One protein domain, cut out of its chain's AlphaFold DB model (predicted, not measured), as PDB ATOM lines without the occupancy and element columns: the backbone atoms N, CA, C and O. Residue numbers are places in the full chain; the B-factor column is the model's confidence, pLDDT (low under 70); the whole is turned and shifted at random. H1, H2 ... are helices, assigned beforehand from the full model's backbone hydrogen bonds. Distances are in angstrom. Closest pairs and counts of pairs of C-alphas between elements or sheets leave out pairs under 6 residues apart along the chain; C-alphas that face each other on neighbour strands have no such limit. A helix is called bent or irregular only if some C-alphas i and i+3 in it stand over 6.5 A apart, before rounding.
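What this domain is: This is residues 13 to 88 of the 88 residues of an uncharacterized protein of Streptosporangium becharense (UniProt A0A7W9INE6). A long straight helix, H1, forms a helical hairpin at its far end with the short helix H2, which folds back along residues 38 to 46 of H1; a third helix, H3, then sets off with its first residues near Arg 35 of H1 and runs away at a slant. Residues 13 to 30 of H1 and residues 70 to 88, of which 70 to 86 belong to H3, stick out as two free arms toward opposite ends of the long axis, with a small compact body between them. The 76 printed residues hold three named helices, in the order H1, H2, H3, and no named strand, and the class is all helix. The whole is only just extended, close to loose, with a radius of gyration of the C-alphas of 17.6 A, and the C-alphas span 64 by 30 by 17 A.

Where its parts are: H1 is residues 13 to 47, and it measures 50.2 A from C-alpha 13 at (-31.512, 16.125, -33.092) to C-alpha 47 at (5.140, 47.389, -18.997). H2 is residues 51 to 59, 12.0 A long. H3 is residues 63 to 86, 35.1 A from its first C-alpha to C-alpha 86 at (-1.878, 53.186, 3.938). No helix is bent.

How they stand to each other: H1 and H2 touch and form a helical hairpin, with 18 pairs of C-alphas within 8 A. Their closest C-alphas are those of Ala 42 and Ala 54, 4.2 A apart, and H1 touches H2 with residues 38 to 46 alone. They run opposite ways at a shallow tilt of 14 degrees. H3 touches no helix. It is close to H1 but not clearly touching, with the closest C-alphas, those of Arg 35 and His 65, 7.2 A apart; the two run the same way at a steep tilt of 46 degrees. H2 and H3 are also close but not clearly touching, with the closest C-alphas, those of Leu 58 and Leu 66, 7.2 A apart; they run opposite ways at a steep tilt of 49 degrees. In H1, H2 and H3 every O i to N i+4 pair is within hydrogen-bond range.

The domain as a whole: The C-alphas of Lys 13 and Arg 88, the two farthest apart, are 64.7 A from each other. Without the stretches that stand free, the body has 39 residues and spans 25 by 16 by 13 A. The links from H1 to H2 and from H2 to H3 are both tight, with 3 residues each. The printed part has no cut and ends at residue 88, the chain's last residue. The mean pLDDT of the printed part is 71.8; residues 13 to 38, 75 to 76, 78 and 88 are under 70.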
ATOM      1  N   LYS A  13     -31.134  14.826 -33.668       64.81
ATOM      2  CA  LYS A  13     -31.512  16.125 -33.092       64.81
ATOM      3  C   LYS A  13     -30.794  16.355 -31.762       64.81
ATOM      4  O   LYS A  13     -30.262  17.442 -31.535       64.81
ATOM      5  N   ASP A  14     -30.708  15.324 -30.924       59.75
ATOM      6  CA  ASP A  14     -30.000  15.384 -29.643       59.75
ATOM      7  C   ASP A  14     -28.490  15.591 -29.819       59.75
ATOM      8  O   ASP A  14     -27.896  16.424 -29.132       59.75
ATOM      9  N   LEU A  15     -27.867  14.914 -30.791       52.78
ATOM     10  CA  LEU A  15     -26.453  15.096 -31.123       52.78
ATOM     11  C   LEU A  15     -26.170  16.519 -31.629       52.78
ATOM     12  O   LEU A  15     -25.200  17.151 -31.208       52.78
ATOM     13  N   GLN A  16     -27.026  17.047 -32.507       58.22
ATOM     14  CA  GLN A  16     -26.884  18.403 -33.035       58.22
ATOM     15  C   GLN A  16     -27.037  19.453 -31.927       58.22
ATOM     16  O   GLN A  16     -26.252  20.401 -31.858       58.22
ATOM     17  N   LYS A  17     -27.991  19.255 -31.014       64.44
ATOM     18  CA  LYS A  17     -28.198  20.111 -29.841       64.44
ATOM     19  C   LYS A  17     -27.019  20.033 -28.864       64.44
ATOM     20  O   LYS A  17     -26.571  21.064 -28.365       64.44
ATOM     21  N   ALA A  18     -26.461  18.844 -28.642       42.41
ATOM     22  CA  ALA A  18     -25.263  18.648 -27.828       42.41
ATOM     23  C   ALA A  18     -24.032  19.343 -28.433       42.41
ATOM     24  O   ALA A  18     -23.300  20.023 -27.714       42.41
ATOM     25  N   LEU A  19     -23.833  19.252 -29.751       45.34
ATOM     26  CA  LEU A  19     -22.767  19.957 -30.474       45.34
ATOM     27  C   LEU A  19     -22.931  21.481 -30.415       45.34
ATOM     28  O   LEU A  19     -21.952  22.179 -30.174       45.34
ATOM     29  N   GLN A  20     -24.149  22.006 -30.575       55.00
ATOM     30  CA  GLN A  20     -24.425  23.445 -30.467       55.00
ATOM     31  C   GLN A  20     -24.175  23.977 -29.052       55.00
ATOM     32  O   GLN A  20     -23.535  25.014 -28.892       55.00
ATOM     33  N   ASN A  21     -24.612  23.246 -28.025       55.03
ATOM     34  CA  ASN A  21     -24.354  23.607 -26.632       55.03
ATOM     35  C   ASN A  21     -22.856  23.540 -26.308       55.03
ATOM     36  O   ASN A  21     -22.323  24.443 -25.672       55.03
ATOM     37  N   THR A  22     -22.160  22.516 -26.809       45.69
ATOM     38  CA  THR A  22     -20.709  22.365 -26.631       45.69
ATOM     39  C   THR A  22     -19.943  23.467 -27.362       45.69
ATOM     40  O   THR A  22     -18.988  23.996 -26.811       45.69
ATOM     41  N   ALA A  23     -20.374  23.883 -28.556       47.47
ATOM     42  CA  ALA A  23     -19.792  25.008 -29.288       47.47
ATOM     43  C   ALA A  23     -20.056  26.359 -28.604       47.47
ATOM     44  O   ALA A  23     -19.184  27.222 -28.611       47.47
ATOM     45  N   ALA A  24     -21.223  26.545 -27.981       53.78
ATOM     46  CA  ALA A  24     -21.528  27.740 -27.196       53.78
ATOM     47  C   ALA A  24     -20.698  27.803 -25.901       53.78
ATOM     48  O   ALA A  24     -20.181  28.863 -25.555       53.78
ATOM     49  N   GLU A  25     -20.520  26.677 -25.211       55.44
ATOM     50  CA  GLU A  25     -19.674  26.563 -24.015       55.44
ATOM     51  C   GLU A  25     -18.178  26.693 -24.353       55.44
ATOM     52  O   GLU A  25     -17.461  27.446 -23.693       55.44
ATOM     53  N   LEU A  26     -17.715  26.065 -25.442       50.31
ATOM     54  CA  LEU A  26     -16.374  26.274 -26.000       50.31
ATOM     55  C   LEU A  26     -16.180  27.726 -26.424       50.31
ATOM     56  O   LEU A  26     -15.135  28.295 -26.141       50.31
ATOM     57  N   GLY A  27     -17.182  28.346 -27.045       54.94
ATOM     58  CA  GLY A  27     -17.176  29.755 -27.417       54.94
ATOM     59  C   GLY A  27     -16.995  30.652 -26.199       54.94
ATOM     60  O   GLY A  27     -16.105  31.491 -26.215       54.94
ATOM     61  N   LYS A  28     -17.750  30.439 -25.114       57.03
ATOM     62  CA  LYS A  28     -17.592  31.177 -23.845       57.03
ATOM     63  C   LYS A  28     -16.220  30.948 -23.211       57.03
ATOM     64  O   LYS A  28     -15.573  31.918 -22.824       57.03
ATOM     65  N   GLY A  29     -15.754  29.699 -23.150       54.03
ATOM     66  CA  GLY A  29     -14.438  29.348 -22.608       54.03
ATOM     67  C   GLY A  29     -13.288  29.949 -23.419       54.03
ATOM     68  O   GLY A  29     -12.344  30.493 -22.850       54.03
ATOM     69  N   PHE A  30     -13.400  29.946 -24.746       55.72
ATOM     70  CA  PHE A  30     -12.431  30.553 -25.653       55.72
ATOM     71  C   PHE A  30     -12.489  32.081 -25.602       55.72
ATOM     72  O   PHE A  30     -11.445  32.723 -25.646       55.72
ATOM     73  N   ASN A  31     -13.678  32.671 -25.432       61.84
ATOM     74  CA  ASN A  31     -13.840  34.114 -25.245       61.84
ATOM     75  C   ASN A  31     -13.231  34.569 -23.916       61.84
ATOM     76  O   ASN A  31     -12.592  35.610 -23.833       61.84
ATOM     77  N   GLN A  32     -13.393  33.776 -22.861       60.91
ATOM     78  CA  GLN A  32     -12.822  34.072 -21.551       60.91
ATOM     79  C   GLN A  32     -11.302  33.879 -21.531       60.91
ATOM     80  O   GLN A  32     -10.580  34.697 -20.964       60.91
ATOM     81  N   MET A  33     -10.797  32.862 -22.227       59.75
ATOM     82  CA  MET A  33      -9.364  32.629 -22.385       59.75
ATOM     83  C   MET A  33      -8.695  33.677 -23.286       59.75
ATOM     84  O   MET A  33      -7.625  34.177 -22.941       59.75
ATOM     85  N   SER A  34      -9.332  34.082 -24.390       60.97
ATOM     86  CA  SER A  34      -8.824  35.147 -25.265       60.97
ATOM     87  C   SER A  34      -8.807  36.504 -24.556       60.97
ATOM     88  O   SER A  34      -7.831  37.238 -24.698       60.97
ATOM     89  N   ARG A  35      -9.807  36.800 -23.708       67.00
ATOM     90  CA  ARG A  35      -9.828  37.987 -22.829       67.00
ATOM     91  C   ARG A  35      -8.614  38.035 -21.908       67.00
ATOM     92  O   ARG A  35      -7.930  39.055 -21.852       67.00
ATOM     93  N   ILE A  36      -8.330  36.936 -21.208       67.44
ATOM     94  CA  ILE A  36      -7.212  36.859 -20.259       67.44
ATOM     95  C   ILE A  36      -5.876  37.001 -20.994       67.44
ATOM     96  O   ILE A  36      -5.033  37.796 -20.583       67.44
ATOM     97  N   LEU A  37      -5.691  36.282 -22.102       69.56
ATOM     98  CA  LEU A  37      -4.442  36.307 -22.864       69.56
ATOM     99  C   LEU A  37      -4.187  37.665 -23.529       69.56
ATOM    100  O   LEU A  37      -3.057  38.151 -23.506       69.56
ATOM    101  N   ALA A  38      -5.219  38.310 -24.078       69.25
ATOM    102  CA  ALA A  38      -5.088  39.632 -24.682       69.25
ATOM    103  C   ALA A  38      -4.811  40.714 -23.631       69.25
ATOM    104  O   ALA A  38      -3.944  41.558 -23.848       69.25
ATOM    105  N   ALA A  39      -5.476  40.666 -22.471       70.00
ATOM    106  CA  ALA A  39      -5.212  41.590 -21.371       70.00
ATOM    107  C   ALA A  39      -3.793  41.410 -20.800       70.00
ATOM    108  O   ALA A  39      -3.090  42.395 -20.579       70.00
ATOM    109  N   GLN A  40      -3.334  40.167 -20.621       73.75
ATOM    110  CA  GLN A  40      -1.965  39.871 -20.181       73.75
ATOM    111  C   GLN A  40      -0.921  40.294 -21.220       73.75
ATOM    112  O   GLN A  40       0.097  40.886 -20.862       73.75
ATOM    113  N   GLY A  41      -1.179  40.044 -22.506       74.94
ATOM    114  CA  GLY A  41      -0.318  40.488 -23.598       74.94
ATOM    115  C   GLY A  41      -0.224  42.011 -23.670       74.94
ATOM    116  O   GLY A  41       0.876  42.558 -23.727       74.94
ATOM    117  N   ALA A  42      -1.361  42.706 -23.591       75.12
ATOM    118  CA  ALA A  42      -1.416  44.163 -23.577       75.12
ATOM    119  C   ALA A  42      -0.680  44.755 -22.366       75.12
ATOM    120  O   ALA A  42       0.103  45.688 -22.532       75.12
ATOM    121  N   MET A  43      -0.856  44.181 -21.170       75.94
ATOM    122  CA  MET A  43      -0.097  44.580 -19.980       75.94
ATOM    123  C   MET A  43       1.406  44.329 -20.140       75.94
ATOM    124  O   MET A  43       2.210  45.183 -19.772       75.94
ATOM    125  N   GLY A  44       1.801  43.195 -20.727       78.69
ATOM    126  CA  GLY A  44       3.204  42.875 -20.991       78.69
ATOM    127  C   GLY A  44       3.880  43.878 -21.929       78.69
ATOM    128  O   GLY A  44       5.018  44.275 -21.679       78.69
ATOM    129  N   TRP A  45       3.181  44.327 -22.974       81.62
ATOM    130  CA  TRP A  45       3.661  45.383 -23.870       81.62
ATOM    131  C   TRP A  45       3.685  46.755 -23.193       81.62
ATOM    132  O   TRP A  45       4.693  47.456 -23.280       81.62
ATOM    133  N   ALA A  46       2.632  47.098 -22.446       81.38
ATOM    134  CA  ALA A  46       2.556  48.351 -21.701       81.38
ATOM    135  C   ALA A  46       3.692  48.483 -20.672       81.38
ATOM    136  O   ALA A  46       4.321  49.534 -20.590       81.38
ATOM    137  N   TYR A  47       4.027  47.406 -19.953       76.00
ATOM    138  CA  TYR A  47       5.140  47.389 -18.997       76.00
ATOM    139  C   TYR A  47       6.508  47.590 -19.667       76.00
ATOM    140  O   TYR A  47       7.411  48.183 -19.084       76.00
ATOM    141  N   ARG A  48       6.664  47.130 -20.915       83.62
ATOM    142  CA  ARG A  48       7.873  47.355 -21.726       83.62
ATOM    143  C   ARG A  48       7.915  48.745 -22.372       83.62
ATOM    144  O   ARG A  48       8.899  49.061 -23.033       83.62
ATOM    145  N   GLY A  49       6.866  49.553 -22.209       87.88
ATOM    146  CA  GLY A  49       6.727  50.867 -22.838       87.88
ATOM    147  C   GLY A  49       6.268  50.831 -24.300       87.88
ATOM    148  O   GLY A  49       6.188  51.883 -24.931       87.88
ATOM    149  N   ASP A  50       5.932  49.659 -24.848       89.81
ATOM    150  CA  ASP A  50       5.446  49.522 -26.226       89.81
ATOM    151  C   ASP A  50       3.918  49.673 -26.278       89.81
ATOM    152  O   ASP A  50       3.145  48.710 -26.304       89.81
ATOM    153  N   LEU A  51       3.469  50.928 -26.248       90.25
ATOM    154  CA  LEU A  51       2.043  51.260 -26.235       90.25
ATOM    155  C   LEU A  51       1.342  50.943 -27.564       90.25
ATOM    156  O   LEU A  51       0.138  50.691 -27.574       90.25
ATOM    157  N   GLU A  52       2.078  50.922 -28.676       91.56
ATOM    158  CA  GLU A  52       1.542  50.554 -29.991       91.56
ATOM    159  C   GLU A  52       1.215  49.060 -30.052       91.56
ATOM    160  O   GLU A  52       0.117  48.677 -30.467       91.56
ATOM    161  N   ALA A  53       2.120  48.199 -29.576       83.69
ATOM    162  CA  ALA A  53       1.858  46.767 -29.479       83.69
ATOM    163  C   ALA A  53       0.722  46.459 -28.489       83.69
ATOM    164  O   ALA A  53      -0.145  45.632 -28.787       83.69
ATOM    165  N   ALA A  54       0.657  47.175 -27.361       83.19
ATOM    166  CA  ALA A  54      -0.454  47.059 -26.416       83.19
ATOM    167  C   ALA A  54      -1.798  47.448 -27.058       83.19
ATOM    168  O   ALA A  54      -2.780  46.712 -26.939       83.19
ATOM    169  N   ARG A  55      -1.841  48.566 -27.798       88.00
ATOM    170  CA  ARG A  55      -3.044  49.019 -28.512       88.00
ATOM    171  C   ARG A  55      -3.488  48.006 -29.561       88.00
ATOM    172  O   ARG A  55      -4.678  47.717 -29.644       88.00
ATOM    173  N   LYS A  56      -2.556  47.442 -30.336       88.69
ATOM    174  CA  LYS A  56      -2.861  46.400 -31.330       88.69
ATOM    175  C   LYS A  56      -3.424  45.142 -30.680       88.69
ATOM    176  O   LYS A  56      -4.403  44.606 -31.184       88.69
ATOM    177  N   ALA A  57      -2.853  44.704 -29.557       83.12
ATOM    178  CA  ALA A  57      -3.365  43.561 -28.806       83.12
ATOM    179  C   ALA A  57      -4.807  43.805 -28.328       83.12
ATOM    180  O   ALA A  57      -5.678  42.965 -28.550       83.12
ATOM    181  N   LEU A  58      -5.087  44.983 -27.761       83.81
ATOM    182  CA  LEU A  58      -6.437  45.360 -27.328       83.81
ATOM    183  C   LEU A  58      -7.420  45.518 -28.497       83.81
ATOM    184  O   LEU A  58      -8.568  45.112 -28.374       83.81
ATOM    185  N   ALA A  59      -6.988  46.041 -29.645       87.88
ATOM    186  CA  ALA A  59      -7.851  46.254 -30.813       87.88
ATOM    187  C   ALA A  59      -8.436  44.957 -31.405       87.88
ATOM    188  O   ALA A  59      -9.386  45.014 -32.181       87.88
ATOM    189  N   THR A  60      -7.889  43.793 -31.043       85.00
ATOM    190  CA  THR A  60      -8.450  42.485 -31.424       85.00
ATOM    191  C   THR A  60      -9.683  42.085 -30.610       85.00
ATOM    192  O   THR A  60     -10.341  41.101 -30.945       85.00
ATOM    193  N   LEU A  61     -10.001  42.827 -29.544       79.56
ATOM    194  CA  LEU A  61     -11.093  42.514 -28.632       79.56
ATOM    195  C   LEU A  61     -12.399  43.233 -29.011       79.56
ATOM    196  O   LEU A  61     -12.368  44.377 -29.472       79.56
ATOM    197  N   PRO A  62     -13.561  42.604 -28.755       82.31
ATOM    198  CA  PRO A  62     -14.859  43.261 -28.840       82.31
ATOM    199  C   PRO A  62     -14.964  44.501 -27.930       82.31
ATOM    200  O   PRO A  62     -14.367  44.510 -26.847       82.31
ATOM    201  N   PRO A  63     -15.779  45.511 -28.299       83.75
ATOM    202  CA  PRO A  63     -15.975  46.725 -27.500       83.75
ATOM    203  C   PRO A  63     -16.380  46.465 -26.046       83.75
ATOM    204  O   PRO A  63     -15.831  47.094 -25.143       83.75
ATOM    205  N   ASP A  64     -17.275  45.505 -25.806       79.25
ATOM    206  CA  ASP A  64     -17.741  45.166 -24.455       79.25
ATOM    207  C   ASP A  64     -16.583  44.684 -23.566       79.25
ATOM    208  O   ASP A  64     -16.473  45.065 -22.403       79.25
ATOM    209  N   HIS A  65     -15.634  43.930 -24.129       76.19
ATOM    210  CA  HIS A  65     -14.456  43.476 -23.388       76.19
ATOM    211  C   HIS A  65     -13.482  44.613 -23.091       76.19
ATOM    212  O   HIS A  65     -12.840  44.619 -22.043       76.19
ATOM    213  N   LEU A  66     -13.363  45.590 -23.994       79.25
ATOM    214  CA  LEU A  66     -12.557  46.782 -23.739       79.25
ATOM    215  C   LEU A  66     -13.132  47.602 -22.579       79.25
ATOM    216  O   LEU A  66     -12.367  48.108 -21.757       79.25
ATOM    217  N   GLN A  67     -14.462  47.689 -22.474       75.25
ATOM    218  CA  GLN A  67     -15.131  48.352 -21.353       75.25
ATOM    219  C   GLN A  67     -14.866  47.629 -20.028       75.25
ATOM    220  O   GLN A  67     -14.494  48.270 -19.047       75.25
ATOM    221  N   GLU A  68     -14.982  46.300 -20.001       74.81
ATOM    222  CA  GLU A  68     -14.685  45.502 -18.805       74.81
ATOM    223  C   GLU A  68     -13.218  45.627 -18.370       74.81
ATOM    224  O   GLU A  68     -12.939  45.822 -17.186       74.81
ATOM    225  N   ILE A  69     -12.272  45.561 -19.317       75.94
ATOM    226  CA  ILE A  69     -10.838  45.750 -19.044       75.94
ATOM    227  C   ILE A  69     -10.585  47.152 -18.484       75.94
ATOM    228  O   ILE A  69      -9.844  47.302 -17.513       75.94
ATOM    229  N   SER A  70     -11.216  48.176 -19.064       77.12
ATOM    230  CA  SER A  70     -11.089  49.555 -18.597       77.12
ATOM    231  C   SER A  70     -11.624  49.729 -17.173       77.12
ATOM    232  O   SER A  70     -10.942  50.334 -16.344       77.12
ATOM    233  N   ALA A  71     -12.791  49.159 -16.863       71.62
ATOM    234  CA  ALA A  71     -13.369  49.202 -15.523       71.62
ATOM    235  C   ALA A  71     -12.478  48.485 -14.494       71.62
ATOM    236  O   ALA A  71     -12.189  49.040 -13.433       71.62
ATOM    237  N   ALA A  72     -11.981  47.289 -14.824       71.19
ATOM    238  CA  ALA A  72     -11.072  46.542 -13.959       71.19
ATOM    239  C   ALA A  72      -9.757  47.302 -13.706       71.19
ATOM    240  O   ALA A  72      -9.295  47.373 -12.568       71.19
ATOM    241  N   ALA A  73      -9.178  47.919 -14.741       74.50
ATOM    242  CA  ALA A  73      -7.965  48.721 -14.612       74.50
ATOM    243  C   ALA A  73      -8.169  49.939 -13.693       74.50
ATOM    244  O   ALA A  73      -7.303  50.226 -12.870       74.50
ATOM    245  N   ALA A  74      -9.319  50.617 -13.784       70.62
ATOM    246  CA  ALA A  74      -9.647  51.744 -12.912       70.62
ATOM    247  C   ALA A  74      -9.760  51.324 -11.435       70.62
ATOM    248  O   ALA A  74      -9.212  51.993 -10.559       70.62
ATOM    249  N   VAL A  75     -10.412  50.188 -11.158       67.06
ATOM    250  CA  VAL A  75     -10.504  49.630  -9.798       67.06
ATOM    251  C   VAL A  75      -9.117  49.284  -9.254       67.06
ATOM    252  O   VAL A  75      -8.786  49.670  -8.135       67.06
ATOM    253  N   LEU A  76      -8.280  48.608 -10.048       67.06
ATOM    254  CA  LEU A  76      -6.917  48.251  -9.641       67.06
ATOM    255  C   LEU A  76      -6.051  49.484  -9.361       67.06
ATOM    256  O   LEU A  76      -5.323  49.493  -8.371       67.06
ATOM    257  N   ALA A  77      -6.148  50.528 -10.190       73.12
ATOM    258  CA  ALA A  77      -5.446  51.788  -9.961       73.12
ATOM    259  C   ALA A  77      -5.880  52.444  -8.639       73.12
ATOM    260  O   ALA A  77      -5.031  52.811  -7.828       73.12
ATOM    261  N   SER A  78      -7.190  52.500  -8.372       69.19
ATOM    262  CA  SER A  78      -7.718  53.051  -7.119       69.19
ATOM    263  C   SER A  78      -7.231  52.278  -5.887       69.19
ATOM    264  O   SER A  78      -6.835  52.894  -4.897       69.19
ATOM    265  N   LEU A  79      -7.236  50.942  -5.941       70.06
ATOM    266  CA  LEU A  79      -6.755  50.088  -4.847       70.06
ATOM    267  C   LEU A  79      -5.245  50.230  -4.627       70.06
ATOM    268  O   LEU A  79      -4.776  50.219  -3.486       70.06
ATOM    269  N   ALA A  80      -4.469  50.380  -5.703       72.50
ATOM    270  CA  ALA A  80      -3.036  50.630  -5.610       72.50
ATOM    271  C   ALA A  80      -2.753  51.973  -4.918       72.50
ATOM    272  O   ALA A  80      -1.915  52.030  -4.017       72.50
ATOM    273  N   ASP A  81      -3.487  53.028  -5.279       86.88
ATOM    274  CA  ASP A  81      -3.375  54.342  -4.643       86.88
ATOM    275  C   ASP A  81      -3.755  54.303  -3.158       86.88
ATOM    276  O   ASP A  81      -3.091  54.928  -2.330       86.88
ATOM    277  N   GLU A  82      -4.807  53.567  -2.803       82.06
ATOM    278  CA  GLU A  82      -5.209  53.347  -1.411       82.06
ATOM    279  C   GLU A  82      -4.121  52.617  -0.621       82.06
ATOM    280  O   GLU A  82      -3.658  53.125   0.398       82.06
ATOM    281  N   THR A  83      -3.605  51.515  -1.165       80.06
ATOM    282  CA  THR A  83      -2.506  50.752  -0.556       80.06
ATOM    283  C   THR A  83      -1.249  51.613  -0.372       80.06
ATOM    284  O   THR A  83      -0.531  51.479   0.618       80.06
ATOM    285  N   LEU A  84      -0.947  52.509  -1.319       86.69
ATOM    286  CA  LEU A  84       0.176  53.442  -1.203       86.69
ATOM    287  C   LEU A  84      -0.045  54.487  -0.106       86.69
ATOM    288  O   LEU A  84       0.924  54.871   0.546       86.69
ATOM    289  N   ARG A  85      -1.286  54.949   0.096       91.62
ATOM    290  CA  ARG A  85      -1.635  55.869   1.189       91.62
ATOM    291  C   ARG A  85      -1.520  55.197   2.551       91.62
ATOM    292  O   ARG A  85      -0.983  55.813   3.457       91.62
ATOM    293  N   GLU A  86      -1.963  53.950   2.682       88.19
ATOM    294  CA  GLU A  86      -1.878  53.186   3.938       88.19
ATOM    295  C   GLU A  86      -0.436  52.868   4.370       88.19
ATOM    296  O   GLU A  86      -0.178  52.623   5.546       88.19
ATOM    297  N   ARG A  87       0.508  52.843   3.422       83.81
ATOM    298  CA  ARG A  87       1.925  52.524   3.671       83.81
ATOM    299  C   ARG A  87       2.824  53.743   3.915       83.81
ATOM    300  O   ARG A  87       4.023  53.544   4.114       83.81
ATOM    301  N   ARG A  88       2.300  54.969   3.835       63.22
ATOM    302  CA  ARG A  88       3.041  56.215   4.108       63.22
ATOM    303  C   ARG A  88       2.727  56.736   5.499       63.22
ATOM    304  O   ARG A  88       3.670  57.283   6.108       63.22
TER     305      ARG A  88